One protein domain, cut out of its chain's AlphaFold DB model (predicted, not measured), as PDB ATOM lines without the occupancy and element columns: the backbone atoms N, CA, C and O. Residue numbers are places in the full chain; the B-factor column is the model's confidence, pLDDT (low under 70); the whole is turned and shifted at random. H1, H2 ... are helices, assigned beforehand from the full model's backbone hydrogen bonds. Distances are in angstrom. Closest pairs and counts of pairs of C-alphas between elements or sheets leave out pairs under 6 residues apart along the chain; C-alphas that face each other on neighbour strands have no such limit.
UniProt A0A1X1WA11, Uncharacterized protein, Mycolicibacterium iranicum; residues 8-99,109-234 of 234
ATOM      1  N   ASP A   8      43.452  89.820 158.024       92.31
ATOM      2  CA  ASP A   8      43.713  91.018 158.831       92.31
ATOM      3  C   ASP A   8      42.606  91.301 159.862       92.31
ATOM      4  O   ASP A   8      42.847  91.993 160.850       92.31
ATOM      5  N   ARG A   9      41.413  90.715 159.681       93.31
ATOM      6  CA  ARG A   9      40.253  90.868 160.576       93.31
ATOM      7  C   ARG A   9      39.968  89.650 161.445       93.31
ATOM      8  O   ARG A   9      38.963  89.630 162.156       93.31
ATOM      9  N   TRP A  10      40.812  88.625 161.403       93.38
ATOM     10  CA  TRP A  10      40.623  87.449 162.245       93.38
ATOM     11  C   TRP A  10      40.834  87.759 163.723       93.38
ATOM     12  O   TRP A  10      41.868  88.300 164.120       93.38
ATOM     13  N   ASN A  11      39.903  87.296 164.555       94.38
ATOM     14  CA  ASN A  11      40.163  87.146 165.981       94.38
ATOM     15  C   ASN A  11      41.164  85.998 166.245       94.38
ATOM     16  O   ASN A  11      41.528  85.234 165.346       94.38
ATOM     17  N   SER A  12      41.624  85.873 167.492       94.38
ATOM     18  CA  SER A  12      42.616  84.863 167.887       94.38
ATOM     19  C   SER A  12      42.167  83.431 167.587       94.38
ATOM     20  O   SER A  12      42.973  82.620 167.135       94.38
ATOM     21  N   GLU A  13      40.884  83.125 167.780       93.62
ATOM     22  CA  GLU A  13      40.332  81.796 167.528       93.62
ATOM     23  C   GLU A  13      40.249  81.480 166.030       93.62
ATOM     24  O   GLU A  13      40.670  80.408 165.601       93.62
ATOM     25  N   GLN A  14      39.781  82.425 165.211       92.88
ATOM     26  CA  GLN A  14      39.790  82.291 163.753       92.88
ATOM     27  C   GLN A  14      41.215  82.046 163.259       92.88
ATOM     28  O   GLN A  14      41.457  81.057 162.570       92.88
ATOM     29  N   ARG A  15      42.172  82.879 163.684       93.75
ATOM     30  CA  ARG A  15      43.583  82.731 163.308       93.75
ATOM     31  C   ARG A  15      44.124  81.350 163.668       93.75
ATOM     32  O   ARG A  15      44.725  80.701 162.815       93.75
ATOM     33  N   ARG A  16      43.846  80.869 164.883       94.56
ATOM     34  CA  ARG A  16      44.243  79.530 165.338       94.56
ATOM     35  C   ARG A  16      43.650  78.421 164.466       94.56
ATOM     36  O   ARG A  16      44.366  77.490 164.106       94.56
ATOM     37  N   ILE A  17      42.366  78.506 164.112       93.56
ATOM     38  CA  ILE A  17      41.712  77.489 163.276       93.56
ATOM     39  C   ILE A  17      42.287  77.488 161.853       93.56
ATOM     40  O   ILE A  17      42.594  76.420 161.326       93.56
ATOM     41  N   PHE A  18      42.453  78.659 161.233       93.44
ATOM     42  CA  PHE A  18      43.010  78.768 159.882       93.44
ATOM     43  C   PHE A  18      44.463  78.280 159.816       93.44
ATOM     44  O   PHE A  18      44.807  77.528 158.904       93.44
ATOM     45  N   GLN A  19      45.288  78.621 160.812       93.44
ATOM     46  CA  GLN A  19      46.656  78.107 160.938       93.44
ATOM     47  C   GLN A  19      46.673  76.587 161.135       93.44
ATOM     48  O   GLN A  19      47.381  75.890 160.416       93.44
ATOM     49  N   GLY A  20      45.830  76.049 162.023       95.25
ATOM     50  CA  GLY A  20      45.731  74.599 162.221       95.25
ATOM     51  C   GLY A  20      45.260  73.845 160.970       95.25
ATOM     52  O   GLY A  20      45.712  72.726 160.705       95.25
ATOM     53  N   ALA A  21      44.386  74.458 160.165       93.19
ATOM     54  CA  ALA A  21      44.023  73.934 158.851       93.19
ATOM     55  C   ALA A  21      45.225  73.955 157.896       93.19
ATOM     56  O   ALA A  21      45.490  72.942 157.254       93.19
ATOM     57  N   GLY A  22      45.986  75.055 157.859       94.94
ATOM     58  CA  GLY A  22      47.229  75.170 157.092       94.94
ATOM     59  C   GLY A  22      48.252  74.091 157.444       94.94
ATOM     60  O   GLY A  22      48.732  73.387 156.561       94.94
ATOM     61  N   ASP A  23      48.506  73.869 158.733       96.75
ATOM     62  CA  ASP A  23      49.411  72.814 159.208       96.75
ATOM     63  C   ASP A  23      48.953  71.417 158.767       96.75
ATOM     64  O   ASP A  23      49.757  70.566 158.376       96.75
ATOM     65  N   SER A  24      47.643  71.167 158.820       96.12
ATOM     66  CA  SER A  24      47.055  69.898 158.384       96.12
ATOM     67  C   SER A  24      47.191  69.707 156.873       96.12
ATOM     68  O   SER A  24      47.533  68.616 156.417       96.12
ATOM     69  N   MET A  25      46.982  70.769 156.095       95.88
ATOM     70  CA  MET A  25      47.146  70.758 154.641       95.88
ATOM     71  C   MET A  25      48.612  70.580 154.230       95.88
ATOM     72  O   MET A  25      48.889  69.780 153.342       95.88
ATOM     73  N   SER A  26      49.563  71.199 154.932       96.94
ATOM     74  CA  SER A  26      51.003  70.972 154.729       96.94
ATOM     75  C   SER A  26      51.405  69.516 154.985       96.94
ATOM     76  O   SER A  26      52.179  68.930 154.227       96.94
ATOM     77  N   LYS A  27      50.837  68.873 156.016       96.62
ATOM     78  CA  LYS A  27      51.028  67.429 156.247       96.62
ATOM     79  C   LYS A  27      50.427  66.589 155.118       96.62
ATOM     80  O   LYS A  27      51.054  65.620 154.692       96.62
ATOM     81  N   ALA A  28      49.245  66.964 154.625       94.44
ATOM     82  CA  ALA A  28      48.610  66.294 153.493       94.44
ATOM     83  C   ALA A  28      49.456  66.415 152.217       94.44
ATOM     84  O   ALA A  28      49.632  65.411 151.536       94.44
ATOM     85  N   VAL A  29      50.042  67.586 151.934       95.25
ATOM     86  CA  VAL A  29      50.990  67.787 150.820       95.25
ATOM     87  C   VAL A  29      52.124  66.772 150.887       95.25
ATOM     88  O   VAL A  29      52.326  66.029 149.931       95.25
ATOM     89  N   ASN A  30      52.802  66.670 152.033       94.94
ATOM     90  CA  ASN A  30      53.916  65.734 152.200       94.94
ATOM     91  C   ASN A  30      53.485  64.277 151.970       94.94
ATOM     92  O   ASN A  30      54.176  63.527 151.283       94.94
ATOM     93  N   ALA A  31      52.330  63.874 152.508       93.56
ATOM     94  CA  ALA A  31      51.800  62.525 152.310       93.56
ATOM     95  C   ALA A  31      51.439  62.255 150.839       93.56
ATOM     96  O   ALA A  31      51.781  61.202 150.297       93.56
ATOM     97  N   PHE A  32      50.792  63.211 150.169       93.12
ATOM     98  CA  PHE A  32      50.421  63.095 148.761       93.12
ATOM     99  C   PHE A  32      51.645  63.014 147.845       93.12
ATOM    100  O   PHE A  32      51.682  62.173 146.947       93.12
ATOM    101  N   GLU A  33      52.680  63.815 148.100       91.44
ATOM    102  CA  GLU A  33      53.931  63.752 147.340       91.44
ATOM    103  C   GLU A  33      54.673  62.426 147.527       91.44
ATOM    104  O   GLU A  33      55.275  61.935 146.573       91.44
ATOM    105  N   GLN A  34      54.578  61.804 148.707       91.88
ATOM    106  CA  GLN A  34      55.147  60.477 148.960       91.88
ATOM    107  C   GLN A  34      54.414  59.358 148.212       91.88
ATOM    108  O   GLN A  34      55.057  58.427 147.726       91.88
ATOM    109  N   ILE A  35      53.080  59.414 148.110       89.88
ATOM    110  CA  ILE A  35      52.306  58.347 147.453       89.88
ATOM    111  C   ILE A  35      52.191  58.527 145.938       89.88
ATOM    112  O   ILE A  35      51.999  57.531 145.239       89.88
ATOM    113  N   ARG A  36      52.321  59.757 145.414       89.19
ATOM    114  CA  ARG A  36      52.146  60.048 143.981       89.19
ATOM    115  C   ARG A  36      52.973  59.120 143.078       89.19
ATOM    116  O   ARG A  36      52.372  58.536 142.182       89.19
ATOM    117  N   PRO A  37      54.285  58.896 143.301       85.69
ATOM    118  CA  PRO A  37      55.085  58.036 142.422       85.69
ATOM    119  C   PRO A  37      54.634  56.567 142.410       85.69
ATOM    120  O   PRO A  37      54.936  55.839 141.469       85.69
ATOM    121  N   ASN A  38      53.896  56.129 143.436       85.50
ATOM    122  CA  ASN A  38      53.408  54.756 143.567       85.50
ATOM    123  C   ASN A  38      52.057  54.535 142.864       85.50
ATOM    124  O   ASN A  38      51.617  53.392 142.703       85.50
ATOM    125  N   ALA A  39      51.378  55.606 142.441       80.38
ATOM    126  CA  ALA A  39      50.134  55.500 141.697       80.38
ATOM    127  C   ALA A  39      50.414  54.990 140.275       80.38
ATOM    128  O   ALA A  39      50.990  55.688 139.446       80.38
ATOM    129  N   ARG A  40      49.966  53.768 139.964       77.00
ATOM    130  CA  ARG A  40      50.136  53.171 138.623       77.00
ATOM    131  C   ARG A  40      49.378  53.921 137.522       77.00
ATOM    132  O   ARG A  40      49.765  53.854 136.364       77.00
ATOM    133  N   SER A  41      48.284  54.594 137.879       79.62
ATOM    134  CA  SER A  41      47.455  55.361 136.949       79.62
ATOM    135  C   SER A  41      47.970  56.792 136.827       79.62
ATOM    136  O   SER A  41      48.050  57.496 137.833       79.62
ATOM    137  N   LEU A  42      48.259  57.239 135.601       80.88
ATOM    138  CA  LEU A  42      48.676  58.618 135.329       80.88
ATOM    139  C   LEU A  42      47.601  59.628 135.752       80.88
ATOM    140  O   LEU A  42      47.915  60.617 136.393       80.88
ATOM    141  N   LEU A  43      46.323  59.321 135.523       83.12
ATOM    142  CA  LEU A  43      45.207  60.135 136.012       83.12
ATOM    143  C   LEU A  43      45.234  60.310 137.539       83.12
ATOM    144  O   LEU A  43      44.963  61.392 138.051       83.12
ATOM    145  N   LEU A  44      45.558  59.245 138.278       86.50
ATOM    146  CA  LEU A  44      45.653  59.315 139.735       86.50
ATOM    147  C   LEU A  44      46.858  60.158 140.166       86.50
ATOM    148  O   LEU A  44      46.749  60.916 141.126       86.50
ATOM    149  N   GLN A  45      47.978  60.071 139.442       87.12
ATOM    150  CA  GLN A  45      49.118  60.963 139.664       87.12
ATOM    151  C   GLN A  45      48.742  62.427 139.420       87.12
ATOM    152  O   GLN A  45      49.069  63.271 140.253       87.12
ATOM    153  N   GLU A  46      48.018  62.719 138.337       86.94
ATOM    154  CA  GLU A  46      47.552  64.070 138.016       86.94
ATOM    155  C   GLU A  46      46.605  64.611 139.082       86.94
ATOM    156  O   GLU A  46      46.798  65.719 139.578       86.94
ATOM    157  N   LEU A  47      45.625  63.818 139.511       91.31
ATOM    158  CA  LEU A  47      44.691  64.225 140.558       91.31
ATOM    159  C   LEU A  47      45.400  64.490 141.896       91.31
ATOM    160  O   LEU A  47      45.090  65.470 142.573       91.31
ATOM    161  N   ILE A  48      46.373  63.647 142.265       93.06
ATOM    162  CA  ILE A  48      47.208  63.873 143.451       93.06
ATOM    163  C   ILE A  48      48.006  65.177 143.301       93.06
ATOM    164  O   ILE A  48      48.059  65.967 144.243       93.06
ATOM    165  N   SER A  49      48.585  65.438 142.125       91.94
ATOM    166  CA  SER A  49      49.273  66.703 141.837       91.94
ATOM    167  C   SER A  49      48.335  67.904 141.975       91.94
ATOM    168  O   SER A  49      48.713  68.875 142.622       91.94
ATOM    169  N   GLN A  50      47.100  67.831 141.465       93.06
ATOM    170  CA  GLN A  50      46.125  68.916 141.619       93.06
ATOM    171  C   GLN A  50      45.771  69.174 143.085       93.06
ATOM    172  O   GLN A  50      45.722  70.328 143.510       93.06
ATOM    173  N   ALA A  51      45.583  68.122 143.887       94.88
ATOM    174  CA  ALA A  51      45.365  68.286 145.321       94.88
ATOM    175  C   ALA A  51      46.546  69.025 145.982       94.88
ATOM    176  O   ALA A  51      46.331  69.991 146.712       94.88
ATOM    177  N   VAL A  52      47.787  68.623 145.678       95.19
ATOM    178  CA  VAL A  52      49.008  69.259 146.207       95.19
ATOM    179  C   VAL A  52      49.122  70.729 145.797       95.19
ATOM    180  O   VAL A  52      49.390  71.567 146.659       95.19
ATOM    181  N   ILE A  53      48.896  71.050 144.519       94.00
ATOM    182  CA  ILE A  53      48.945  72.426 143.997       94.00
ATOM    183  C   ILE A  53      47.996  73.328 144.788       94.00
ATOM    184  O   ILE A  53      48.403  74.379 145.279       94.00
ATOM    185  N   TYR A  54      46.747  72.899 144.973       95.88
ATOM    186  CA  TYR A  54      45.746  73.712 145.660       95.88
ATOM    187  C   TYR A  54      45.924  73.746 147.184       95.88
ATOM    188  O   TYR A  54      45.602  74.764 147.802       95.88
ATOM    189  N   PHE A  55      46.475  72.692 147.800       96.88
ATOM    190  CA  PHE A  55      46.880  72.757 149.208       96.88
ATOM    191  C   PHE A  55      47.972  73.805 149.419       96.88
ATOM    192  O   PHE A  55      47.844  74.622 150.327       96.88
ATOM    193  N   ARG A  56      49.008  73.816 148.568       95.88
ATOM    194  CA  ARG A  56      50.076  74.827 148.610       95.88
ATOM    195  C   ARG A  56      49.518  76.228 148.414       95.88
ATOM    196  O   ARG A  56      49.728  77.072 149.273       95.88
ATOM    197  N   ALA A  57      48.711  76.429 147.371       94.81
ATOM    198  CA  ALA A  57      48.106  77.724 147.077       94.81
ATOM    199  C   ALA A  57      47.320  78.299 148.270       94.81
ATOM    200  O   ALA A  57      47.426  79.485 148.555       94.81
ATOM    201  N   TYR A  58      46.557  77.471 148.991       95.56
ATOM    202  CA  TYR A  58      45.853  77.925 150.191       95.56
ATOM    203  C   TYR A  58      46.794  78.204 151.372       95.56
ATOM    204  O   TYR A  58      46.626  79.208 152.056       95.56
ATOM    205  N   VAL A  59      47.768  77.326 151.636       96.44
ATOM    206  CA  VAL A  59      48.734  77.519 152.735       96.44
ATOM    207  C   VAL A  59      49.530  78.808 152.532       96.44
ATOM    208  O   VAL A  59      49.662  79.596 153.469       96.44
ATOM    209  N   ASP A  60      49.988  79.047 151.305       95.88
ATOM    210  CA  ASP A  60      50.763  80.228 150.928       95.88
ATOM    211  C   ASP A  60      49.934  81.519 151.020       95.88
ATOM    212  O   ASP A  60      50.492  82.588 151.267       95.88
ATOM    213  N   SER A  61      48.603  81.435 150.884       95.50
ATOM    214  CA  SER A  61      47.716  82.600 150.978       95.50
ATOM    215  C   SER A  61      47.379  83.004 152.418       95.50
ATOM    216  O   SER A  61      46.982  84.145 152.649       95.50
ATOM    217  N   LEU A  62      47.557  82.118 153.410       94.88
ATOM    218  CA  LEU A  62      47.160  82.362 154.807       94.88
ATOM    219  C   LEU A  62      47.669  83.686 155.412       94.88
ATOM    220  O   LEU A  62      46.895  84.320 156.138       94.88
ATOM    221  N   PRO A  63      48.914  84.142 155.161       93.56
ATOM    222  CA  PRO A  63      49.395  85.421 155.688       93.56
ATOM    223  C   PRO A  63      48.596  86.631 155.187       93.56
ATOM    224  O   PRO A  63      48.467  87.620 155.906       93.56
ATOM    225  N   THR A  64      48.050  86.546 153.974       94.31
ATOM    226  CA  THR A  64      47.310  87.613 153.285       94.31
ATOM    227  C   THR A  64      45.893  87.171 152.932       94.31
ATOM    228  O   THR A  64      45.346  87.609 151.923       94.31
ATOM    229  N   TYR A  65      45.312  86.286 153.750       94.56
ATOM    230  CA  TYR A  65      44.099  85.564 153.392       94.56
ATOM    231  C   TYR A  65      42.962  86.497 152.976       94.56
ATOM    232  O   TYR A  65      42.574  87.402 153.725       94.56
ATOM    233  N   THR A  66      42.364  86.214 151.827       93.88
ATOM    234  CA  THR A  66      41.123  86.834 151.366       93.88
ATOM    235  C   THR A  66      39.997  85.810 151.340       93.88
ATOM    236  O   THR A  66      40.212  84.600 151.346       93.88
ATOM    237  N   ALA A  67      38.755  86.289 151.257       91.31
ATOM    238  CA  ALA A  67      37.611  85.398 151.133       91.31
ATOM    239  C   ALA A  67      37.755  84.436 149.936       91.31
ATOM    240  O   ALA A  67      37.276  83.305 150.013       91.31
ATOM    241  N   GLU A  68      38.357  84.870 148.827       92.88
ATOM    242  CA  GLU A  68      38.466  84.096 147.581       92.88
ATOM    243  C   GLU A  68      39.384  82.880 147.718       92.88
ATOM    244  O   GLU A  68      39.086  81.829 147.149       92.88
ATOM    245  N   ASP A  69      40.379  82.941 148.601       93.88
ATOM    246  CA  ASP A  69      41.304  81.833 148.878       93.88
ATOM    247  C   ASP A  69      40.598  80.568 149.396       93.88
ATOM    248  O   ASP A  69      41.126  79.453 149.319       93.88
ATOM    249  N   ARG A  70      39.351  80.695 149.881       93.31
ATOM    250  CA  ARG A  70      38.491  79.541 150.198       93.31
ATOM    251  C   ARG A  70      38.325  78.595 149.006       93.31
ATOM    252  O   ARG A  70      38.080  77.408 149.215       93.31
ATOM    253  N   TYR A  71      38.400  79.103 147.775       95.56
ATOM    254  CA  TYR A  71      38.272  78.293 146.569       95.56
ATOM    255  C   TYR A  71      39.478  77.375 146.380       95.56
ATOM    256  O   TYR A  71      39.271  76.211 146.045       95.56
ATOM    257  N   SER A  72      40.688  77.821 146.729       95.38
ATOM    258  CA  SER A  72      41.878  76.963 146.758       95.38
ATOM    259  C   SER A  72      41.736  75.840 147.787       95.38
ATOM    260  O   SER A  72      41.907  74.670 147.450       95.38
ATOM    261  N   ALA A  73      41.295  76.152 149.012       94.62
ATOM    262  CA  ALA A  73      41.008  75.121 150.019       94.62
ATOM    263  C   ALA A  73      39.931  74.127 149.555       94.62
ATOM    264  O   ALA A  73      40.069  72.917 149.747       94.62
ATOM    265  N   ASN A  74      38.850  74.622 148.948       96.25
ATOM    266  CA  ASN A  74      37.770  73.772 148.454       96.25
ATOM    267  C   ASN A  74      38.244  72.872 147.307       96.25
ATOM    268  O   ASN A  74      37.886  71.695 147.300       96.25
ATOM    269  N   ALA A  75      39.046  73.389 146.373       97.00
ATOM    270  CA  ALA A  75      39.635  72.600 145.295       97.00
ATOM    271  C   ALA A  75      40.521  71.486 145.867       97.00
ATOM    272  O   ALA A  75      40.309  70.314 145.561       97.00
ATOM    273  N   ALA A  76      41.425  71.837 146.788       95.25
ATOM    274  CA  ALA A  76      42.341  70.894 147.421       95.25
ATOM    275  C   ALA A  76      41.609  69.749 148.137       95.25
ATOM    276  O   ALA A  76      41.895  68.575 147.901       95.25
ATOM    277  N   VAL A  77      40.624  70.080 148.980       96.56
ATOM    278  CA  VAL A  77      39.854  69.085 149.745       96.56
ATOM    279  C   VAL A  77      39.027  68.190 148.826       96.56
ATOM    280  O   VAL A  77      38.991  66.980 149.032       96.56
ATOM    281  N   ASN A  78      38.380  68.750 147.802       98.25
ATOM    282  CA  ASN A  78      37.591  67.951 146.866       98.25
ATOM    283  C   ASN A  78      38.467  67.005 146.036       98.25
ATOM    284  O   ASN A  78      38.121  65.832 145.903       98.25
ATOM    285  N   PHE A  79      39.629  67.459 145.555       97.38
ATOM    286  CA  PHE A  79      40.566  66.585 144.848       97.38
ATOM    287  C   PHE A  79      41.157  65.504 145.760       97.38
ATOM    288  O   PHE A  79      41.184  64.337 145.373       97.38
ATOM    289  N   ALA A  80      41.540  65.835 146.996       96.44
ATOM    290  CA  ALA A  80      42.006  64.850 147.976       96.44
ATOM    291  C   ALA A  80      40.931  63.798 148.316       96.44
ATOM    292  O   ALA A  80      41.215  62.599 148.412       96.44
ATOM    293  N   ASN A  81      39.675  64.230 148.447       97.25
ATOM    294  CA  ASN A  81      38.539  63.332 148.619       97.25
ATOM    295  C   ASN A  81      38.343  62.445 147.386       97.25
ATOM    296  O   ASN A  81      38.186  61.237 147.538       97.25
ATOM    297  N   ALA A  82      38.426  63.003 146.176       96.50
ATOM    298  CA  ALA A  82      38.332  62.236 144.938       96.50
ATOM    299  C   ALA A  82      39.425  61.157 144.836       96.50
ATOM    300  O   ALA A  82      39.111  60.038 144.438       96.50
ATOM    301  N   VAL A  83      40.663  61.428 145.282       94.12
ATOM    302  CA  VAL A  83      41.720  60.398 145.400       94.12
ATOM    303  C   VAL A  83      41.261  59.250 146.301       94.12
ATOM    304  O   VAL A  83      41.366  58.083 145.928       94.12
ATOM    305  N   THR A  84      40.709  59.573 147.471       94.00
ATOM    306  CA  THR A  84      40.215  58.566 148.424       94.00
ATOM    307  C   THR A  84      39.057  57.759 147.837       94.00
ATOM    308  O   THR A  84      39.047  56.531 147.917       94.00
ATOM    309  N   TYR A  85      38.099  58.429 147.196       95.44
ATOM    310  CA  TYR A  85      36.925  57.790 146.603       95.44
ATOM    311  C   TYR A  85      37.283  56.901 145.415       95.44
ATOM    312  O   TYR A  85      36.709  55.822 145.279       95.44
ATOM    313  N   LEU A  86      38.262  57.301 144.596       90.81
ATOM    314  CA  LEU A  86      38.777  56.469 143.508       90.81
ATOM    315  C   LEU A  86      39.330  55.149 144.048       90.81
ATOM    316  O   LEU A  86      39.007  54.096 143.506       90.81
ATOM    317  N   CYS A  87      40.090  55.192 145.146       89.25
ATOM    318  CA  CYS A  87      40.591  53.994 145.820       89.25
ATOM    319  C   CYS A  87      39.454  53.112 146.365       89.25
ATOM    320  O   CYS A  87      39.502  51.893 146.210       89.25
ATOM    321  N   SER A  88      38.409  53.709 146.951       91.75
ATOM    322  CA  SER A  88      37.229  52.970 147.433       91.75
ATOM    323  C   SER A  88      36.399  52.350 146.303       91.75
ATOM    324  O   SER A  88      35.778  51.311 146.503       91.75
ATOM    325  N   ALA A  89      36.408  52.947 145.110       89.50
ATOM    326  CA  ALA A  89      35.618  52.490 143.972       89.50
ATOM    327  C   ALA A  89      36.302  51.400 143.122       89.50
ATOM    328  O   ALA A  89      35.653  50.851 142.234       89.50
ATOM    329  N   VAL A  90      37.579  51.058 143.363       82.25
ATOM    330  CA  VAL A  90      38.368  50.138 142.507       82.25
ATOM    331  C   VAL A  90      37.661  48.805 142.243       82.25
ATOM    332  O   VAL A  90      37.639  48.330 141.109       82.25
ATOM    333  N   SER A  91      37.056  48.202 143.266       79.69
ATOM    334  CA  SER A  91      36.358  46.915 143.136       79.69
ATOM    335  C   SER A  91      35.030  47.014 142.373       79.69
ATOM    336  O   SER A  91      34.519  45.995 141.910       79.69
ATOM    337  N   LEU A  92      34.471  48.220 142.235       79.38
ATOM    338  CA  LEU A  92      33.210  48.486 141.541       79.38
ATOM    339  C   LEU A  92      33.446  48.698 140.049       79.38
ATOM    340  O   LEU A  92      32.785  48.069 139.230       79.38
ATOM    341  N   VAL A  93      34.443  49.506 139.674       67.69
ATOM    342  CA  VAL A  93      34.777  49.737 138.254       67.69
ATOM    343  C   VAL A  93      35.217  48.460 137.532       67.69
ATOM    344  O   VAL A  93      35.008  48.345 136.329       67.69
ATOM    345  N   GLN A  94      35.748  47.464 138.251       63.97
ATOM    346  CA  GLN A  94      36.024  46.131 137.696       63.97
ATOM    347  C   GLN A  94      34.754  45.340 137.335       63.97
ATOM    348  O   GLN A  94      34.807  44.476 136.466       63.97
ATOM    349  N   LYS A  95      33.623  45.617 137.997       59.19
ATOM    350  CA  LYS A  95      32.352  44.894 137.822       59.19
ATOM    351  C   LYS A  95      31.439  45.509 136.763       59.19
ATOM    352  O   LYS A  95      30.601  44.802 136.222       59.19
ATOM    353  N   ILE A  96      31.571  46.809 136.492       56.47
ATOM    354  CA  ILE A  96      30.563  47.579 135.738       56.47
ATOM    355  C   ILE A  96      30.759  47.488 134.211       56.47
ATOM    356  O   ILE A  96      30.015  48.128 133.486       56.47
ATOM    357  N   GLU A  97      31.710  46.690 133.697       51.03
ATOM    358  CA  GLU A  97      32.144  46.758 132.285       51.03
ATOM    359  C   GLU A  97      32.292  48.227 131.867       51.03
ATOM    360  O   GLU A  97      31.459  48.779 131.156       51.03
ATOM    361  N   PHE A  98      33.316  48.911 132.380       52.22
ATOM    362  CA  PHE A  98      33.572  50.307 132.031       52.22
ATOM    363  C   PHE A  98      33.790  50.426 130.507       52.22
ATOM    364  O   PHE A  98      34.899  50.250 130.011       52.22
ATOM    365  N   GLN A  99      32.711  50.677 129.752       48.56
ATOM    366  CA  GLN A  99      32.724  50.739 128.284       48.56
ATOM    367  C   GLN A  99      33.300  52.062 127.759       48.56
ATOM    368  O   GLN A  99      33.475  52.240 126.554       48.56
ATOM    369  N   PRO A 109      53.759  62.427 131.255       59.69
ATOM    370  CA  PRO A 109      54.005  62.599 132.681       59.69
ATOM    371  C   PRO A 109      55.168  63.562 132.882       59.69
ATOM    372  O   PRO A 109      56.279  63.239 132.447       59.69
ATOM    373  N   PRO A 110      54.987  64.714 133.543       55.31
ATOM    374  CA  PRO A 110      56.131  65.512 133.873       55.31
ATOM    375  C   PRO A 110      56.465  65.313 135.347       55.31
ATOM    376  O   PRO A 110      55.615  65.242 136.233       55.31
ATOM    377  N   ALA A 111      57.757  65.380 135.634       51.75
ATOM    378  CA  ALA A 111      58.271  65.742 136.950       51.75
ATOM    379  C   ALA A 111      57.812  67.156 137.415       51.75
ATOM    380  O   ALA A 111      58.306  67.658 138.420       51.75
ATOM    381  N   ILE A 112      56.882  67.802 136.694       53.50
ATOM    382  CA  ILE A 112      56.381  69.167 136.866       53.50
ATOM    383  C   ILE A 112      54.884  69.083 137.182       53.50
ATOM    384  O   ILE A 112      54.102  68.553 136.400       53.50
ATOM    385  N   GLN A 113      54.491  69.611 138.339       66.81
ATOM    386  CA  GLN A 113      53.097  69.715 138.770       66.81
ATOM    387  C   GLN A 113      52.461  70.916 138.051       66.81
ATOM    388  O   GLN A 113      52.652  72.054 138.475       66.81
ATOM    389  N   VAL A 114      51.762  70.685 136.937       73.31
ATOM    390  CA  VAL A 114      51.080  71.751 136.181       73.31
ATOM    391  C   VAL A 114      49.658  71.918 136.715       73.31
ATOM    392  O   VAL A 114      48.968  70.925 136.943       73.31
ATOM    393  N   ASN A 115      49.208  73.157 136.930       80.50
ATOM    394  CA  ASN A 115      47.815  73.416 137.293       80.50
ATOM    395  C   ASN A 115      46.900  72.960 136.147       80.50
ATOM    396  O   ASN A 115      47.118  73.325 134.994       80.50
ATOM    397  N   ALA A 116      45.892  72.147 136.464       77.25
ATOM    398  CA  ALA A 116      44.970  71.613 135.473       77.25
ATOM    399  C   ALA A 116      44.128  72.702 134.810       77.25
ATOM    400  O   ALA A 116      43.705  72.500 133.675       77.25
ATOM    401  N   ILE A 117      43.860  73.815 135.496       88.19
ATOM    402  CA  ILE A 117      42.973  74.860 134.989       88.19
ATOM    403  C   ILE A 117      43.633  75.609 133.822       88.19
ATOM    404  O   ILE A 117      44.689  76.213 134.021       88.19
ATOM    405  N   PRO A 118      43.024  75.597 132.617       80.31
ATOM    406  CA  PRO A 118      43.547  76.335 131.472       80.31
ATOM    407  C   PRO A 118      43.552  77.847 131.722       80.31
ATOM    408  O   PRO A 118      42.646  78.372 132.364       80.31
ATOM    409  N   GLU A 119      44.524  78.554 131.142       79.19
ATOM    410  CA  GLU A 119      44.609  80.023 131.223       79.19
ATOM    411  C   GLU A 119      43.425  80.718 130.535       79.19
ATOM    412  O   GLU A 119      42.975  81.782 130.957       79.19
ATOM    413  N   SER A 120      42.896  80.116 129.464       80.38
ATOM    414  CA  SER A 120      41.699  80.621 128.800       80.38
ATOM    415  C   SER A 120      40.480  80.491 129.726       80.38
ATOM    416  O   SER A 120      40.285  79.419 130.298       80.38
ATOM    417  N   PRO A 121      39.593  81.496 129.810       87.00
ATOM    418  CA  PRO A 121      38.423  81.436 130.689       87.00
ATOM    419  C   PRO A 121      37.292  80.527 130.169       87.00
ATOM    420  O   PRO A 121      36.442  80.099 130.952       87.00
ATOM    421  N   GLU A 122      37.261  80.223 128.866       93.50
ATOM    422  CA  GLU A 122      36.160  79.498 128.204       93.50
ATOM    423  C   GLU A 122      35.897  78.085 128.778       93.50
ATOM    424  O   GLU A 122      34.745  77.812 129.126       93.50
ATOM    425  N   PRO A 123      36.908  77.212 128.999       94.75
ATOM    426  CA  PRO A 123      36.701  75.888 129.594       94.75
ATOM    427  C   PRO A 123      36.025  75.943 130.963       94.75
ATOM    428  O   PRO A 123      35.105  75.173 131.245       94.75
ATOM    429  N   CYS A 124      36.439  76.891 131.805       96.38
ATOM    430  CA  CYS A 124      35.842  77.082 133.118       96.38
ATOM    431  C   CYS A 124      34.433  77.674 133.048       96.38
ATOM    432  O   CYS A 124      33.592  77.310 133.867       96.38
ATOM    433  N   ALA A 125      34.151  78.571 132.101       96.69
ATOM    434  CA  ALA A 125      32.807  79.109 131.904       96.69
ATOM    435  C   ALA A 125      31.821  78.011 131.471       96.69
ATOM    436  O   ALA A 125      30.776  77.847 132.103       96.69
ATOM    437  N   ASP A 126      32.188  77.213 130.464       97.38
ATOM    438  CA  ASP A 126      31.356  76.115 129.959       97.38
ATOM    439  C   ASP A 126      31.121  75.035 131.023       97.38
ATOM    440  O   ASP A 126      29.995  74.570 131.219       97.38
ATOM    441  N   PHE A 127      32.178  74.643 131.742       98.12
ATOM    442  CA  PHE A 127      32.083  73.644 132.805       98.12
ATOM    443  C   PHE A 127      31.181  74.101 133.949       98.12
ATOM    444  O   PHE A 127      30.310  73.347 134.387       98.12
ATOM    445  N   MET A 128      31.361  75.341 134.410       97.75
ATOM    446  CA  MET A 128      30.547  75.910 135.480       97.75
ATOM    447  C   MET A 128      29.070  75.981 135.088       97.75
ATOM    448  O   MET A 128      28.221  75.647 135.909       97.75
ATOM    449  N   ALA A 129      28.756  76.328 133.836       98.00
ATOM    450  CA  ALA A 129      27.376  76.356 133.355       98.00
ATOM    451  C   ALA A 129      26.694  74.976 133.438       98.00
ATOM    452  O   ALA A 129      25.548  74.881 133.882       98.00
ATOM    453  N   LEU A 130      27.398  73.899 133.062       98.25
ATOM    454  CA  LEU A 130      26.881  72.532 133.203       98.25
ATOM    455  C   LEU A 130      26.754  72.114 134.673       98.25
ATOM    456  O   LEU A 130      25.727  71.564 135.070       98.25
ATOM    457  N   LEU A 131      27.775  72.393 135.487       97.81
ATOM    458  CA  LEU A 131      27.801  72.009 136.898       97.81
ATOM    459  C   LEU A 131      26.702  72.713 137.710       97.81
ATOM    460  O   LEU A 131      26.033  72.077 138.525       97.81
ATOM    461  N   ASP A 132      26.473  74.005 137.477       97.81
ATOM    462  CA  ASP A 132      25.445  74.782 138.178       97.81
ATOM    463  C   ASP A 132      24.028  74.320 137.799       97.81
ATOM    464  O   ASP A 132      23.149  74.220 138.666       97.81
ATOM    465  N   LEU A 133      23.808  73.967 136.526       96.62
ATOM    466  CA  LEU A 133      22.548  73.377 136.077       96.62
ATOM    467  C   LEU A 133      22.309  72.014 136.738       96.62
ATOM    468  O   LEU A 133      21.236  71.799 137.307       96.62
ATOM    469  N   GLN A 134      23.309  71.127 136.725       96.75
ATOM    470  CA  GLN A 134      23.237  69.823 137.387       96.75
ATOM    471  C   GLN A 134      22.886  69.967 138.874       96.75
ATOM    472  O   GLN A 134      21.927  69.356 139.347       96.75
ATOM    473  N   ASN A 135      23.618  70.815 139.606       95.56
ATOM    474  CA  ASN A 135      23.392  71.058 141.035       95.56
ATOM    475  C   ASN A 135      21.986  71.598 141.319       95.56
ATOM    476  O   ASN A 135      21.404  71.316 142.367       95.56
ATOM    477  N   THR A 136      21.434  72.387 140.399       96.50
ATOM    478  CA  THR A 136      20.073  72.915 140.515       96.50
ATOM    479  C   THR A 136      19.037  71.814 140.317       96.50
ATOM    480  O   THR A 136      18.135  71.672 141.141       96.50
ATOM    481  N   VAL A 137      19.180  71.012 139.261       95.81
ATOM    482  CA  VAL A 137      18.221  69.953 138.906       95.81
ATOM    483  C   VAL A 137      18.239  68.806 139.917       95.81
ATOM    484  O   VAL A 137      17.186  68.271 140.258       95.81
ATOM    485  N   LEU A 138      19.415  68.437 140.425       96.19
ATOM    486  CA  LEU A 138      19.592  67.278 141.300       96.19
ATOM    487  C   LEU A 138      19.487  67.585 142.797       96.19
ATOM    488  O   LEU A 138      19.550  66.650 143.591       96.19
ATOM    489  N   ARG A 139      19.291  68.849 143.203       93.06
ATOM    490  CA  ARG A 139      19.337  69.271 144.617       93.06
ATOM    491  C   ARG A 139      18.510  68.375 145.542       93.06
ATOM    492  O   ARG A 139      19.064  67.764 146.447       93.06
ATOM    493  N   GLY A 140      17.213  68.235 145.267       90.56
ATOM    494  CA  GLY A 140      16.318  67.439 146.115       90.56
ATOM    495  C   GLY A 140      16.604  65.933 146.083       90.56
ATOM    496  O   GLY A 140      16.370  65.244 147.066       90.56
ATOM    497  N   TRP A 141      17.145  65.410 144.978       95.62
ATOM    498  CA  TRP A 141      17.560  64.006 144.903       95.62
ATOM    499  C   TRP A 141      18.854  63.752 145.691       95.62
ATOM    500  O   TRP A 141      18.972  62.728 146.359       95.62
ATOM    501  N   SER A 142      19.797  64.698 145.678       89.25
ATOM    502  CA  SER A 142      21.088  64.561 146.370       89.25
ATOM    503  C   SER A 142      20.980  64.504 147.901       89.25
ATOM    504  O   SER A 142      21.920  64.077 148.564       89.25
ATOM    505  N   GLU A 143      19.828  64.894 148.454       88.81
ATOM    506  CA  GLU A 143      19.514  64.845 149.888       88.81
ATOM    507  C   GLU A 143      18.883  63.506 150.322       88.81
ATOM    508  O   GLU A 143      18.616  63.299 151.505       88.81
ATOM    509  N   THR A 144      18.630  62.589 149.380       89.69
ATOM    510  CA  THR A 144      18.012  61.289 149.675       89.69
ATOM    511  C   THR A 144      18.959  60.334 150.409       89.69
ATOM    512  O   THR A 144      20.186  60.436 150.337       89.69
ATOM    513  N   ASP A 145      18.381  59.368 151.130       90.75
ATOM    514  CA  ASP A 145      19.147  58.374 151.880       90.75
ATOM    515  C   ASP A 145      19.807  57.336 150.956       90.75
ATOM    516  O   ASP A 145      19.206  56.337 150.549       90.75
ATOM    517  N   SER A 146      21.090  57.559 150.666       93.62
ATOM    518  CA  SER A 146      21.928  56.641 149.885       93.62
ATOM    519  C   SER A 146      22.223  55.293 150.571       93.62
ATOM    520  O   SER A 146      22.792  54.410 149.929       93.62
ATOM    521  N   ALA A 147      21.852  55.087 151.842       96.06
ATOM    522  CA  ALA A 147      22.080  53.819 152.544       96.06
ATOM    523  C   ALA A 147      21.050  52.732 152.195       96.06
ATOM    524  O   ALA A 147      21.266  51.557 152.507       96.06
ATOM    525  N   ARG A 148      19.937  53.089 151.537       96.31
ATOM    526  CA  ARG A 148      18.879  52.135 151.177       96.31
ATOM    527  C   ARG A 148      19.110  51.539 149.782       96.31
ATOM    528  O   ARG A 148      19.114  52.293 148.807       96.31
ATOM    529  N   PRO A 149      19.259  50.204 149.651       97.50
ATOM    530  CA  PRO A 149      19.437  49.554 148.352       97.50
ATOM    531  C   PRO A 149      18.155  49.594 147.511       97.50
ATOM    532  O   PRO A 149      17.045  49.676 148.047       97.50
ATOM    533  N   ALA A 150      18.298  49.424 146.193       97.12
ATOM    534  CA  ALA A 150      17.189  49.444 145.235       97.12
ATOM    535  C   ALA A 150      16.078  48.432 145.550       97.12
ATOM    536  O   ALA A 150      14.902  48.692 145.299       97.12
ATOM    537  N   THR A 151      16.434  47.287 146.140       97.62
ATOM    538  CA  THR A 151      15.488  46.237 146.553       97.62
ATOM    539  C   THR A 151      14.549  46.669 147.679       97.62
ATOM    540  O   THR A 151      13.520  46.030 147.887       97.62
ATOM    541  N   GLN A 152      14.881  47.746 148.396       97.81
ATOM    542  CA  GLN A 152      14.109  48.275 149.518       97.81
ATOM    543  C   GLN A 152      13.423  49.606 149.202       97.81
ATOM    544  O   GLN A 152      12.778  50.169 150.086       97.81
ATOM    545  N   TRP A 153      13.562  50.142 147.987       97.44
ATOM    546  CA  TRP A 153      12.917  51.399 147.620       97.44
ATOM    547  C   TRP A 153      11.400  51.254 147.535       97.44
ATOM    548  O   TRP A 153      10.859  50.319 146.941       97.44
ATOM    549  N   THR A 154      10.703  52.248 148.074       96.62
ATOM    550  CA  THR A 154       9.286  52.478 147.795       96.62
ATOM    551  C   THR A 154       9.079  52.811 146.307       96.62
ATOM    552  O   THR A 154      10.016  53.232 145.619       96.62
ATOM    553  N   PRO A 155       7.846  52.698 145.777       97.19
ATOM    554  CA  PRO A 155       7.554  53.108 144.403       97.19
ATOM    555  C   PRO A 155       7.954  54.561 144.097       97.19
ATOM    556  O   PRO A 155       8.442  54.846 143.005       97.19
ATOM    557  N   GLN A 156       7.800  55.467 145.069       95.44
ATOM    558  CA  GLN A 156       8.178  56.873 144.929       95.44
ATOM    559  C   GLN A 156       9.700  57.056 144.871       95.44
ATOM    560  O   GLN A 156      10.191  57.761 143.993       95.44
ATOM    561  N   GLU A 157      10.456  56.393 145.751       96.00
ATOM    562  CA  GLU A 157      11.926  56.426 145.726       96.00
ATOM    563  C   GLU A 157      12.473  55.836 144.425       96.00
ATOM    564  O   GLU A 157      13.402  56.385 143.835       96.00
ATOM    565  N   LYS A 158      11.860  54.757 143.926       96.25
ATOM    566  CA  LYS A 158      12.222  54.167 142.635       96.25
ATOM    567  C   LYS A 158      11.952  55.129 141.476       96.25
ATOM    568  O   LYS A 158      12.793  55.264 140.592       96.25
ATOM    569  N   ALA A 159      10.808  55.818 141.478       96.69
ATOM    570  CA  ALA A 159      10.495  56.828 140.468       96.69
ATOM    571  C   ALA A 159      11.480  58.010 140.512       96.69
ATOM    572  O   ALA A 159      11.979  58.423 139.466       96.69
ATOM    573  N   LEU A 160      11.811  58.501 141.711       96.75
ATOM    574  CA  LEU A 160      12.771  59.589 141.911       96.75
ATOM    575  C   LEU A 160      14.180  59.206 141.434       96.75
ATOM    576  O   LEU A 160      14.787  59.951 140.668       96.75
ATOM    577  N   ASN A 161      14.679  58.028 141.820       97.44
ATOM    578  CA  ASN A 161      15.989  57.545 141.378       97.44
ATOM    579  C   ASN A 161      16.032  57.291 139.865       97.44
ATOM    580  O   ASN A 161      17.028  57.605 139.222       97.44
ATOM    581  N   ASN A 162      14.942  56.811 139.256       97.25
ATOM    582  CA  ASN A 162      14.853  56.681 137.798       97.25
ATOM    583  C   ASN A 162      14.857  58.039 137.078       97.25
ATOM    584  O   ASN A 162      15.445  58.157 136.001       97.25
ATOM    585  N   ALA A 163      14.230  59.066 137.656       97.44
ATOM    586  CA  ALA A 163      14.290  60.422 137.117       97.44
ATOM    587  C   ALA A 163      15.712  61.000 137.220       97.44
ATOM    588  O   ALA A 163      16.240  61.509 136.230       97.44
ATOM    589  N   ALA A 164      16.367  60.844 138.376       97.88
ATOM    590  CA  ALA A 164      17.760  61.244 138.564       97.88
ATOM    591  C   ALA A 164      18.699  60.504 137.603       97.88
ATOM    592  O   ALA A 164      19.541  61.130 136.964       97.88
ATOM    593  N   ARG A 165      18.494  59.195 137.402       97.62
ATOM    594  CA  ARG A 165      19.222  58.392 136.411       97.62
ATOM    595  C   ARG A 165      19.188  59.023 135.022       97.62
ATOM    596  O   ARG A 165      20.228  59.133 134.383       97.62
ATOM    597  N   ALA A 166      18.014  59.442 134.548       97.88
ATOM    598  CA  ALA A 166      17.885  60.058 133.228       97.88
ATOM    599  C   ALA A 166      18.682  61.371 133.115       97.88
ATOM    600  O   ALA A 166      19.321  61.613 132.089       97.88
ATOM    601  N   VAL A 167      18.688  62.187 134.176       97.94
ATOM    602  CA  VAL A 167      19.491  63.419 134.254       97.94
ATOM    603  C   VAL A 167      20.984  63.091 134.227       97.94
ATOM    604  O   VAL A 167      21.701  63.610 133.381       97.94
ATOM    605  N   LEU A 168      21.445  62.165 135.068       97.75
ATOM    606  CA  LEU A 168      22.856  61.775 135.159       97.75
ATOM    607  C   LEU A 168      23.395  61.178 133.850       97.75
ATOM    608  O   LEU A 168      24.522  61.462 133.446       97.75
ATOM    609  N   LEU A 169      22.584  60.389 133.138       96.94
ATOM    610  CA  LEU A 169      22.938  59.877 131.812       96.94
ATOM    611  C   LEU A 169      23.119  61.013 130.799       96.94
ATOM    612  O   LEU A 169      24.083  61.013 130.039       96.94
ATOM    613  N   LYS A 170      22.226  62.005 130.808       97.88
ATOM    614  CA  LYS A 170      22.336  63.175 129.931       97.88
ATOM    615  C   LYS A 170      23.554  64.035 130.279       97.88
ATOM    616  O   LYS A 170      24.301  64.412 129.373       97.88
ATOM    617  N   ASP A 171      23.752  64.324 131.560       97.94
ATOM    618  CA  ASP A 171      24.839  65.169 132.051       97.94
ATOM    619  C   ASP A 171      26.199  64.512 131.798       97.94
ATOM    620  O   ASP A 171      27.119  65.180 131.328       97.94
ATOM    621  N   SER A 172      26.325  63.195 132.008       96.56
ATOM    622  CA  SER A 172      27.563  62.467 131.696       96.56
ATOM    623  C   SER A 172      27.953  62.607 130.221       96.56
ATOM    624  O   SER A 172      29.108  62.885 129.911       96.56
ATOM    625  N   GLU A 173      26.997  62.539 129.292       96.75
ATOM    626  CA  GLU A 173      27.273  62.789 127.873       96.75
ATOM    627  C   GLU A 173      27.629  64.255 127.578       96.75
ATOM    628  O   GLU A 173      28.435  64.527 126.687       96.75
ATOM    629  N   GLN A 174      27.045  65.216 128.301       98.12
ATOM    630  CA  GLN A 174      27.390  66.636 128.162       98.12
ATOM    631  C   GLN A 174      28.811  66.924 128.655       98.12
ATOM    632  O   GLN A 174      29.584  67.534 127.917       98.12
ATOM    633  N   PHE A 175      29.187  66.434 129.839       97.62
ATOM    634  CA  PHE A 175      30.549  66.563 130.360       97.62
ATOM    635  C   PHE A 175      31.565  65.810 129.500       97.62
ATOM    636  O   PHE A 175      32.654  66.323 129.261       97.62
ATOM    637  N   ARG A 176      31.211  64.643 128.946       95.06
ATOM    638  CA  ARG A 176      32.078  63.939 127.992       95.06
ATOM    639  C   ARG A 176      32.337  64.781 126.742       95.06
ATOM    640  O   ARG A 176      33.489  64.958 126.369       95.06
ATOM    641  N   ARG A 177      31.296  65.353 126.125       96.31
ATOM    642  CA  ARG A 177      31.468  66.260 124.972       96.31
ATOM    643  C   ARG A 177      32.287  67.501 125.323       96.31
ATOM    644  O   ARG A 177      33.048  67.974 124.487       96.31
ATOM    645  N   LEU A 178      32.142  68.016 126.543       96.50
ATOM    646  CA  LEU A 178      32.949  69.127 127.036       96.50
ATOM    647  C   LEU A 178      34.431  68.741 127.150       96.50
ATOM    648  O   LEU A 178      35.294  69.485 126.692       96.50
ATOM    649  N   ALA A 179      34.729  67.568 127.710       93.62
ATOM    650  CA  ALA A 179      36.087  67.038 127.751       93.62
ATOM    651  C   ALA A 179      36.658  66.834 126.339       93.62
ATOM    652  O   ALA A 179      37.814  67.160 126.095       93.62
ATOM    653  N   ASP A 180      35.844  66.356 125.393       92.62
ATOM    654  CA  ASP A 180      36.252  66.189 123.994       92.62
ATOM    655  C   ASP A 180      36.591  67.548 123.347       92.62
ATOM    656  O   ASP A 180      37.616  67.664 122.673       92.62
ATOM    657  N   LYS A 181      35.779  68.588 123.607       94.81
ATOM    658  CA  LYS A 181      36.009  69.970 123.138       94.81
ATOM    659  C   LYS A 181      37.363  70.518 123.609       94.81
ATOM    660  O   LYS A 181      38.033  71.192 122.836       94.81
ATOM    661  N   TYR A 182      37.764  70.211 124.844       91.62
ATOM    662  CA  TYR A 182      38.982  70.735 125.482       91.62
ATOM    663  C   TYR A 182      40.104  69.699 125.643       91.62
ATOM    664  O   TYR A 182      40.967  69.840 126.516       91.62
ATOM    665  N   SER A 183      40.078  68.648 124.821       88.00
ATOM    666  CA  SER A 183      41.067  67.566 124.858       88.00
ATOM    667  C   SER A 183      42.510  68.083 124.750       88.00
ATOM    668  O   SER A 183      42.760  69.143 124.177       88.00
ATOM    669  N   GLY A 184      43.472  67.341 125.311       83.00
ATOM    670  CA  GLY A 184      44.871  67.785 125.381       83.00
ATOM    671  C   GLY A 184      45.266  68.444 126.709       83.00
ATOM    672  O   GLY A 184      46.340  69.034 126.790       83.00
ATOM    673  N   SER A 185      44.414  68.385 127.738       86.44
ATOM    674  CA  SER A 185      44.643  69.021 129.039       86.44
ATOM    675  C   SER A 185      44.272  68.106 130.210       86.44
ATOM    676  O   SER A 185      43.339  67.307 130.106       86.44
ATOM    677  N   VAL A 186      44.930  68.293 131.365       86.94
ATOM    678  CA  VAL A 186      44.536  67.618 132.619       86.94
ATOM    679  C   VAL A 186      43.086  67.948 132.980       86.94
ATOM    680  O   VAL A 186      42.359  67.084 133.458       86.94
ATOM    681  N   PHE A 187      42.632  69.177 132.711       91.69
ATOM    682  CA  PHE A 187      41.235  69.567 132.894       91.69
ATOM    683  C   PHE A 187      40.278  68.645 132.141       91.69
ATOM    684  O   PHE A 187      39.368  68.085 132.750       91.69
ATOM    685  N   ALA A 188      40.497  68.437 130.842       90.81
ATOM    686  CA  ALA A 188      39.657  67.545 130.052       90.81
ATOM    687  C   ALA A 188      39.717  66.097 130.545       90.81
ATOM    688  O   ALA A 188      38.680  65.438 130.599       90.81
ATOM    689  N   ASP A 189      40.885  65.612 130.969       88.94
ATOM    690  CA  ASP A 189      41.032  64.253 131.498       88.94
ATOM    691  C   ASP A 189      40.258  64.065 132.823       88.94
ATOM    692  O   ASP A 189      39.577  63.050 133.026       88.94
ATOM    693  N   LEU A 190      40.264  65.073 133.702       92.19
ATOM    694  CA  LEU A 190      39.482  65.078 134.943       92.19
ATOM    695  C   LEU A 190      37.972  65.229 134.688       92.19
ATOM    696  O   LEU A 190      37.185  64.508 135.304       92.19
ATOM    697  N   VAL A 191      37.555  66.096 133.756       95.00
ATOM    698  CA  VAL A 191      36.143  66.244 133.345       95.00
ATOM    699  C   VAL A 191      35.625  64.948 132.714       95.00
ATOM    700  O   VAL A 191      34.516  64.505 133.017       95.00
ATOM    701  N   PHE A 192      36.433  64.294 131.876       92.62
ATOM    702  CA  PHE A 192      36.088  62.998 131.295       92.62
ATOM    703  C   PHE A 192      35.909  61.936 132.384       92.62
ATOM    704  O   PHE A 192      34.941  61.177 132.366       92.62
ATOM    705  N   THR A 193      36.812  61.908 133.367       91.56
ATOM    706  CA  THR A 193      36.731  60.973 134.497       91.56
ATOM    707  C   THR A 193      35.475  61.215 135.331       91.56
ATOM    708  O   THR A 193      34.758  60.261 135.638       91.56
ATOM    709  N   GLN A 194      35.157  62.474 135.647       95.25
ATOM    710  CA  GLN A 194      33.904  62.843 136.311       95.25
ATOM    711  C   GLN A 194      32.699  62.284 135.545       95.25
ATOM    712  O   GLN A 194      31.862  61.595 136.129       95.25
ATOM    713  N   ALA A 195      32.630  62.543 134.236       95.25
ATOM    714  CA  ALA A 195      31.547  62.075 133.376       95.25
ATOM    715  C   ALA A 195      31.409  60.546 133.395       95.25
ATOM    716  O   ALA A 195      30.302  60.015 133.481       95.25
ATOM    717  N   ALA A 196      32.529  59.829 133.353       91.88
ATOM    718  CA  ALA A 196      32.522  58.377 133.304       91.88
ATOM    719  C   ALA A 196      32.055  57.739 134.625       91.88
ATOM    720  O   ALA A 196      31.266  56.795 134.608       91.88
ATOM    721  N   TYR A 197      32.466  58.282 135.775       93.88
ATOM    722  CA  TYR A 197      31.974  57.825 137.080       93.88
ATOM    723  C   TYR A 197      30.505  58.196 137.319       93.88
ATOM    724  O   TYR A 197      29.754  57.401 137.886       93.88
ATOM    725  N   MET A 198      30.064  59.358 136.826       95.56
ATOM    726  CA  MET A 198      28.651  59.749 136.816       95.56
ATOM    727  C   MET A 198      27.800  58.760 136.017       95.56
ATOM    728  O   MET A 198      26.743  58.333 136.482       95.56
ATOM    729  N   ARG A 199      28.283  58.367 134.833       95.00
ATOM    730  CA  ARG A 199      27.636  57.364 133.987       95.00
ATOM    731  C   ARG A 199      27.554  56.010 134.686       95.00
ATOM    732  O   ARG A 199      26.466  55.453 134.775       95.00
ATOM    733  N   ALA A 200      28.670  55.530 135.236       92.56
ATOM    734  CA  ALA A 200      28.724  54.257 135.952       92.56
ATOM    735  C   ALA A 200      27.736  54.214 137.129       92.56
ATOM    736  O   ALA A 200      27.023  53.229 137.303       92.56
ATOM    737  N   TYR A 201      27.638  55.302 137.899       94.94
ATOM    738  CA  TYR A 201      26.644  55.411 138.963       94.94
ATOM    739  C   TYR A 201      25.207  55.354 138.419       94.94
ATOM    740  O   TYR A 201      24.375  54.615 138.941       94.94
ATOM    741  N   ALA A 202      24.914  56.088 137.341       95.50
ATOM    742  CA  ALA A 202      23.592  56.081 136.721       95.50
ATOM    743  C   ALA A 202      23.195  54.697 136.177       95.50
ATOM    744  O   ALA A 202      22.027  54.301 136.249       95.50
ATOM    745  N   ASP A 203      24.159  53.946 135.650       93.38
ATOM    746  CA  ASP A 203      23.953  52.580 135.174       93.38
ATOM    747  C   ASP A 203      23.754  51.583 136.327       93.38
ATOM    748  O   ASP A 203      23.003  50.623 136.161       93.38
ATOM    749  N   ALA A 204      24.310  51.853 137.514       93.62
ATOM    750  CA  ALA A 204      24.096  51.052 138.719       93.62
ATOM    751  C   ALA A 204      22.731  51.290 139.399       93.62
ATOM    752  O   ALA A 204      22.247  50.405 140.100       93.62
ATOM    753  N   ILE A 205      22.069  52.437 139.173       95.88
ATOM    754  CA  ILE A 205      20.792  52.803 139.831       95.88
ATOM    755  C   ILE A 205      19.732  51.676 139.836       95.88
ATOM    756  O   ILE A 205      19.136  51.441 140.889       95.88
ATOM    757  N   PRO A 206      19.466  50.949 138.729       95.25
ATOM    758  CA  PRO A 206      18.456  49.888 138.716       95.25
ATOM    759  C   PRO A 206      18.727  48.737 139.698       95.25
ATOM    760  O   PRO A 206      17.782  48.094 140.156       95.25
ATOM    761  N   THR A 207      19.997  48.481 140.016       95.00
ATOM    762  CA  THR A 207      20.469  47.407 140.907       95.00
ATOM    763  C   THR A 207      21.215  47.960 142.120       95.00
ATOM    764  O   THR A 207      21.991  47.233 142.735       95.00
ATOM    765  N   TYR A 208      20.988  49.235 142.447       95.81
ATOM    766  CA  TYR A 208      21.803  49.992 143.387       95.81
ATOM    767  C   TYR A 208      21.968  49.285 144.730       95.81
ATOM    768  O   TYR A 208      20.986  48.917 145.391       95.81
ATOM    769  N   VAL A 209      23.219  49.178 145.162       95.62
ATOM    770  CA  VAL A 209      23.611  48.848 146.532       95.62
ATOM    771  C   VAL A 209      24.424  50.003 147.129       95.62
ATOM    772  O   VAL A 209      25.043  50.756 146.381       95.62
ATOM    773  N   PRO A 210      24.473  50.168 148.466       96.00
ATOM    774  CA  PRO A 210      25.113  51.333 149.089       96.00
ATOM    775  C   PRO A 210      26.572  51.576 148.678       96.00
ATOM    776  O   PRO A 210      27.006  52.727 148.616       96.00
ATOM    777  N   ASP A 211      27.321  50.519 148.357       94.12
ATOM    778  CA  ASP A 211      28.699  50.639 147.872       94.12
ATOM    779  C   ASP A 211      28.790  51.381 146.528       94.12
ATOM    780  O   ASP A 211      29.758  52.110 146.304       94.12
ATOM    781  N   ASP A 212      27.772  51.304 145.664       94.69
ATOM    782  CA  ASP A 212      27.753  52.013 144.378       94.69
ATOM    783  C   ASP A 212      27.838  53.537 144.562       94.69
ATOM    784  O   ASP A 212      28.300  54.250 143.670       94.69
ATOM    785  N   ASN A 213      27.487  54.063 145.745       95.69
ATOM    786  CA  ASN A 213      27.625  55.483 146.074       95.69
ATOM    787  C   ASN A 213      29.070  55.994 145.972       95.69
ATOM    788  O   ASN A 213      29.291  57.191 145.779       95.69
ATOM    789  N   TRP A 214      30.079  55.120 146.070       95.94
ATOM    790  CA  TRP A 214      31.464  55.523 145.820       95.94
ATOM    791  C   TRP A 214      31.657  56.066 144.400       95.94
ATOM    792  O   TRP A 214      32.438  56.997 144.219       95.94
ATOM    793  N   LEU A 215      30.895  55.580 143.414       94.94
ATOM    794  CA  LEU A 215      30.936  56.093 142.042       94.94
ATOM    795  C   LEU A 215      30.450  57.546 141.976       94.94
ATOM    796  O   LEU A 215      31.109  58.407 141.389       94.94
ATOM    797  N   TRP A 216      29.331  57.842 142.644       95.94
ATOM    798  CA  TRP A 216      28.797  59.201 142.730       95.94
ATOM    799  C   TRP A 216      29.735  60.142 143.488       95.94
ATOM    800  O   TRP A 216      29.953  61.282 143.071       95.94
ATOM    801  N   LYS A 217      30.359  59.657 144.566       97.19
ATOM    802  CA  LYS A 217      31.359  60.415 145.330       97.19
ATOM    803  C   LYS A 217      32.588  60.767 144.495       97.19
ATOM    804  O   LYS A 217      33.058  61.897 144.584       97.19
ATOM    805  N   VAL A 218      33.086  59.861 143.647       96.12
ATOM    806  CA  VAL A 218      34.169  60.193 142.700       96.12
ATOM    807  C   VAL A 218      33.735  61.319 141.761       96.12
ATOM    808  O   VAL A 218      34.441  62.319 141.649       96.12
ATOM    809  N   SER A 219      32.563  61.188 141.130       96.25
ATOM    810  CA  SER A 219      32.027  62.207 140.214       96.25
ATOM    811  C   SER A 219      31.898  63.575 140.891       96.25
ATOM    812  O   SER A 219      32.389  64.578 140.379       96.25
ATOM    813  N   THR A 220      31.273  63.630 142.066       97.12
ATOM    814  CA  THR A 220      31.050  64.889 142.796       97.12
ATOM    815  C   THR A 220      32.326  65.470 143.395       97.12
ATOM    816  O   THR A 220      32.484  66.687 143.389       97.12
ATOM    817  N   GLY A 221      33.268  64.636 143.843       98.06
ATOM    818  CA  GLY A 221      34.588  65.082 144.289       98.06
ATOM    819  C   GLY A 221      35.385  65.732 143.157       98.06
ATOM    820  O   GLY A 221      35.924  66.822 143.328       98.06
ATOM    821  N   LEU A 222      35.400  65.123 141.968       97.25
ATOM    822  CA  LEU A 222      36.031  65.725 140.790       97.25
ATOM    823  C   LEU A 222      35.312  67.006 140.356       97.25
ATOM    824  O   LEU A 222      35.961  68.034 140.180       97.25
ATOM    825  N   GLY A 223      33.980  66.973 140.256       97.81
ATOM    826  CA  GLY A 223      33.192  68.124 139.817       97.81
ATOM    827  C   GLY A 223      33.279  69.319 140.764       97.81
ATOM    828  O   GLY A 223      33.481  70.452 140.328       97.81
ATOM    829  N   GLY A 224      33.207  69.071 142.073       97.81
ATOM    830  CA  GLY A 224      33.395  70.092 143.101       97.81
ATOM    831  C   GLY A 224      34.817  70.656 143.114       97.81
ATOM    832  O   GLY A 224      34.989  71.867 143.259       97.81
ATOM    833  N   GLY A 225      35.826  69.802 142.912       98.00
ATOM    834  CA  GLY A 225      37.229  70.207 142.825       98.00
ATOM    835  C   GLY A 225      37.491  71.109 141.625       98.00
ATOM    836  O   GLY A 225      37.978  72.223 141.800       98.00
ATOM    837  N   LEU A 226      37.074  70.679 140.432       97.56
ATOM    838  CA  LEU A 226      37.167  71.454 139.191       97.56
ATOM    839  C   LEU A 226      36.398  72.778 139.284       97.56
ATOM    840  O   LEU A 226      36.915  73.822 138.899       97.56
ATOM    841  N   GLY A 227      35.189  72.767 139.850       97.50
ATOM    842  CA  GLY A 227      34.380  73.977 140.005       97.50
ATOM    843  C   GLY A 227      34.987  74.980 140.988       97.50
ATOM    844  O   GLY A 227      34.901  76.188 140.776       97.50
ATOM    845  N   ALA A 228      35.621  74.503 142.061       97.25
ATOM    846  CA  ALA A 228      36.356  75.358 142.990       97.25
ATOM    847  C   ALA A 228      37.656  75.885 142.364       97.25
ATOM    848  O   ALA A 228      37.935  77.076 142.456       97.25
ATOM    849  N   ALA A 229      38.392  75.029 141.661       96.50
ATOM    850  CA  ALA A 229      39.606  75.375 140.934       96.50
ATOM    851  C   ALA A 229      39.341  76.472 139.882       96.50
ATOM    852  O   ALA A 229      40.011  77.502 139.887       96.50
ATOM    853  N   CYS A 230      38.267  76.344 139.096       96.38
ATOM    854  CA  CYS A 230      37.808  77.370 138.154       96.38
ATOM    855  C   CYS A 230      37.387  78.701 138.797       96.38
ATOM    856  O   CYS A 230      37.311  79.710 138.099       96.38
ATOM    857  N   LYS A 231      37.050  78.720 140.092       95.06
ATOM    858  CA  LYS A 231      36.757  79.958 140.836       95.06
ATOM    859  C   LYS A 231      38.016  80.575 141.441       95.06
ATOM    860  O   LYS A 231      38.038  81.781 141.620       95.06
ATOM    861  N   ALA A 232      39.028  79.762 141.741       92.00
ATOM    862  CA  ALA A 232      40.317  80.214 142.258       92.00
ATOM    863  C   ALA A 232      41.219  80.840 141.176       92.00
ATOM    864  O   ALA A 232      42.140  81.572 141.509       92.00
ATOM    865  N   SER A 233      40.976  80.537 139.898       82.69
ATOM    866  CA  SER A 233      41.760  81.039 138.757       82.69
ATOM    867  C   SER A 233      41.144  82.263 138.060       82.69
ATOM    868  O   SER A 233      41.489  82.533 136.912       82.69
ATOM    869  N   ARG A 234      40.193  82.951 138.702       65.88
ATOM    870  CA  ARG A 234      39.519  84.146 138.166       65.88
ATOM    871  C   ARG A 234      40.098  85.426 138.738       65.88
ATOM    872  O   ARG A 234      40.530  85.380 139.905       65.88
TER     873      ARG A 234
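Overview. This is residues 8 to 99 and 109 to 234 of the 234 residues of an uncharacterized protein of Mycolicibacterium iranicum (UniProt A0A1X1WA11). Seven helices make a bundle of two groups, a triangle of H1, H2 and H3 and a ring of four, H4 to H7, joined in the middle where H3 packs along H7. Within each group, each helix folds back on the one before. The printed part has 218 residues, with seven named helices, H1 to H7 in that order, and no named strand: the class is all helix. It is compact, with a radius of gyration of the C-alphas of 18.2 A and spans of 54 by 40 by 34 A.

Along the chain. H1, residues 12 to 38, begins at C-alpha 12 (42.616, 84.863, 167.887) and is 40.2 A long. H2 is residues 42 to 64, 34.1 A. H3, residues 67 to 93, is 38.0 A long, with a kink of 43 degrees near residue 87. H4, residues 122 to 142, 27.9 A, has a kink of 42 degrees near residue 136. H5, residues 155 to 181, is 39.3 A long and begins at C-alpha 155 (7.554, 53.108, 144.403). H6 is residues 186 to 207, 32.5 A. H7, residues 210 to 232, 33.3 A, ends at C-alpha 232 (40.317, 80.214, 142.258).

Arrangement. H1 and H2 touch as a helical hairpin, with the closest C-alphas, of Gly 22 and Val 59, 5.2 A apart. H2 and H3 form another, closest at Ala 51 and Ala 76, C-alphas 4.5 A apart. H1 and H3 are near each other. H3 touches H7, opposite ways at a shallow tilt of 28 degrees, with the closest C-alphas, of Ala 75 and Gly 225, 4.2 A apart. H7 and H6 form a hairpin, closest at Ser 219 and Gln 194, C-alphas 4.4 A apart. H6 and H5 form one too, closest at Ala 188 and Ala 179, C-alphas 4.3 A apart. H5 and H4 form a hairpin at a shallow tilt of 6 degrees; their closest C-alphas, of Ala 164 and Leu 138, are 6.9 A apart. H4 touches H7 with residues 124 to 131 alone, at a steep tilt of 40 degrees; the closest C-alphas, of Cys 124 and Cys 230, are 5.4 A apart. H1 and H5 are apart. In H5 every O i to N i+4 pair is within hydrogen-bond range; H1 has 21 of 23, H2 17 of 19, H3 19 of 23, H4 15 of 17, H6 16 of 18 and H7 16 of 19.

Size, cuts and confidence. The C-alphas of Asp 8 and Pro 155, the two farthest apart, are 54.3 A apart. Residues 100 to 108 are not printed; C-alphas 99 and 109 are 24.8 A apart across this cut, in the link from H3 to H4. The link from H4 to H5 is long, 12 residues. Mean pLDDT of the printed part is 91.3; residues 93 to 99, 109 to 113 and 234 are under 70.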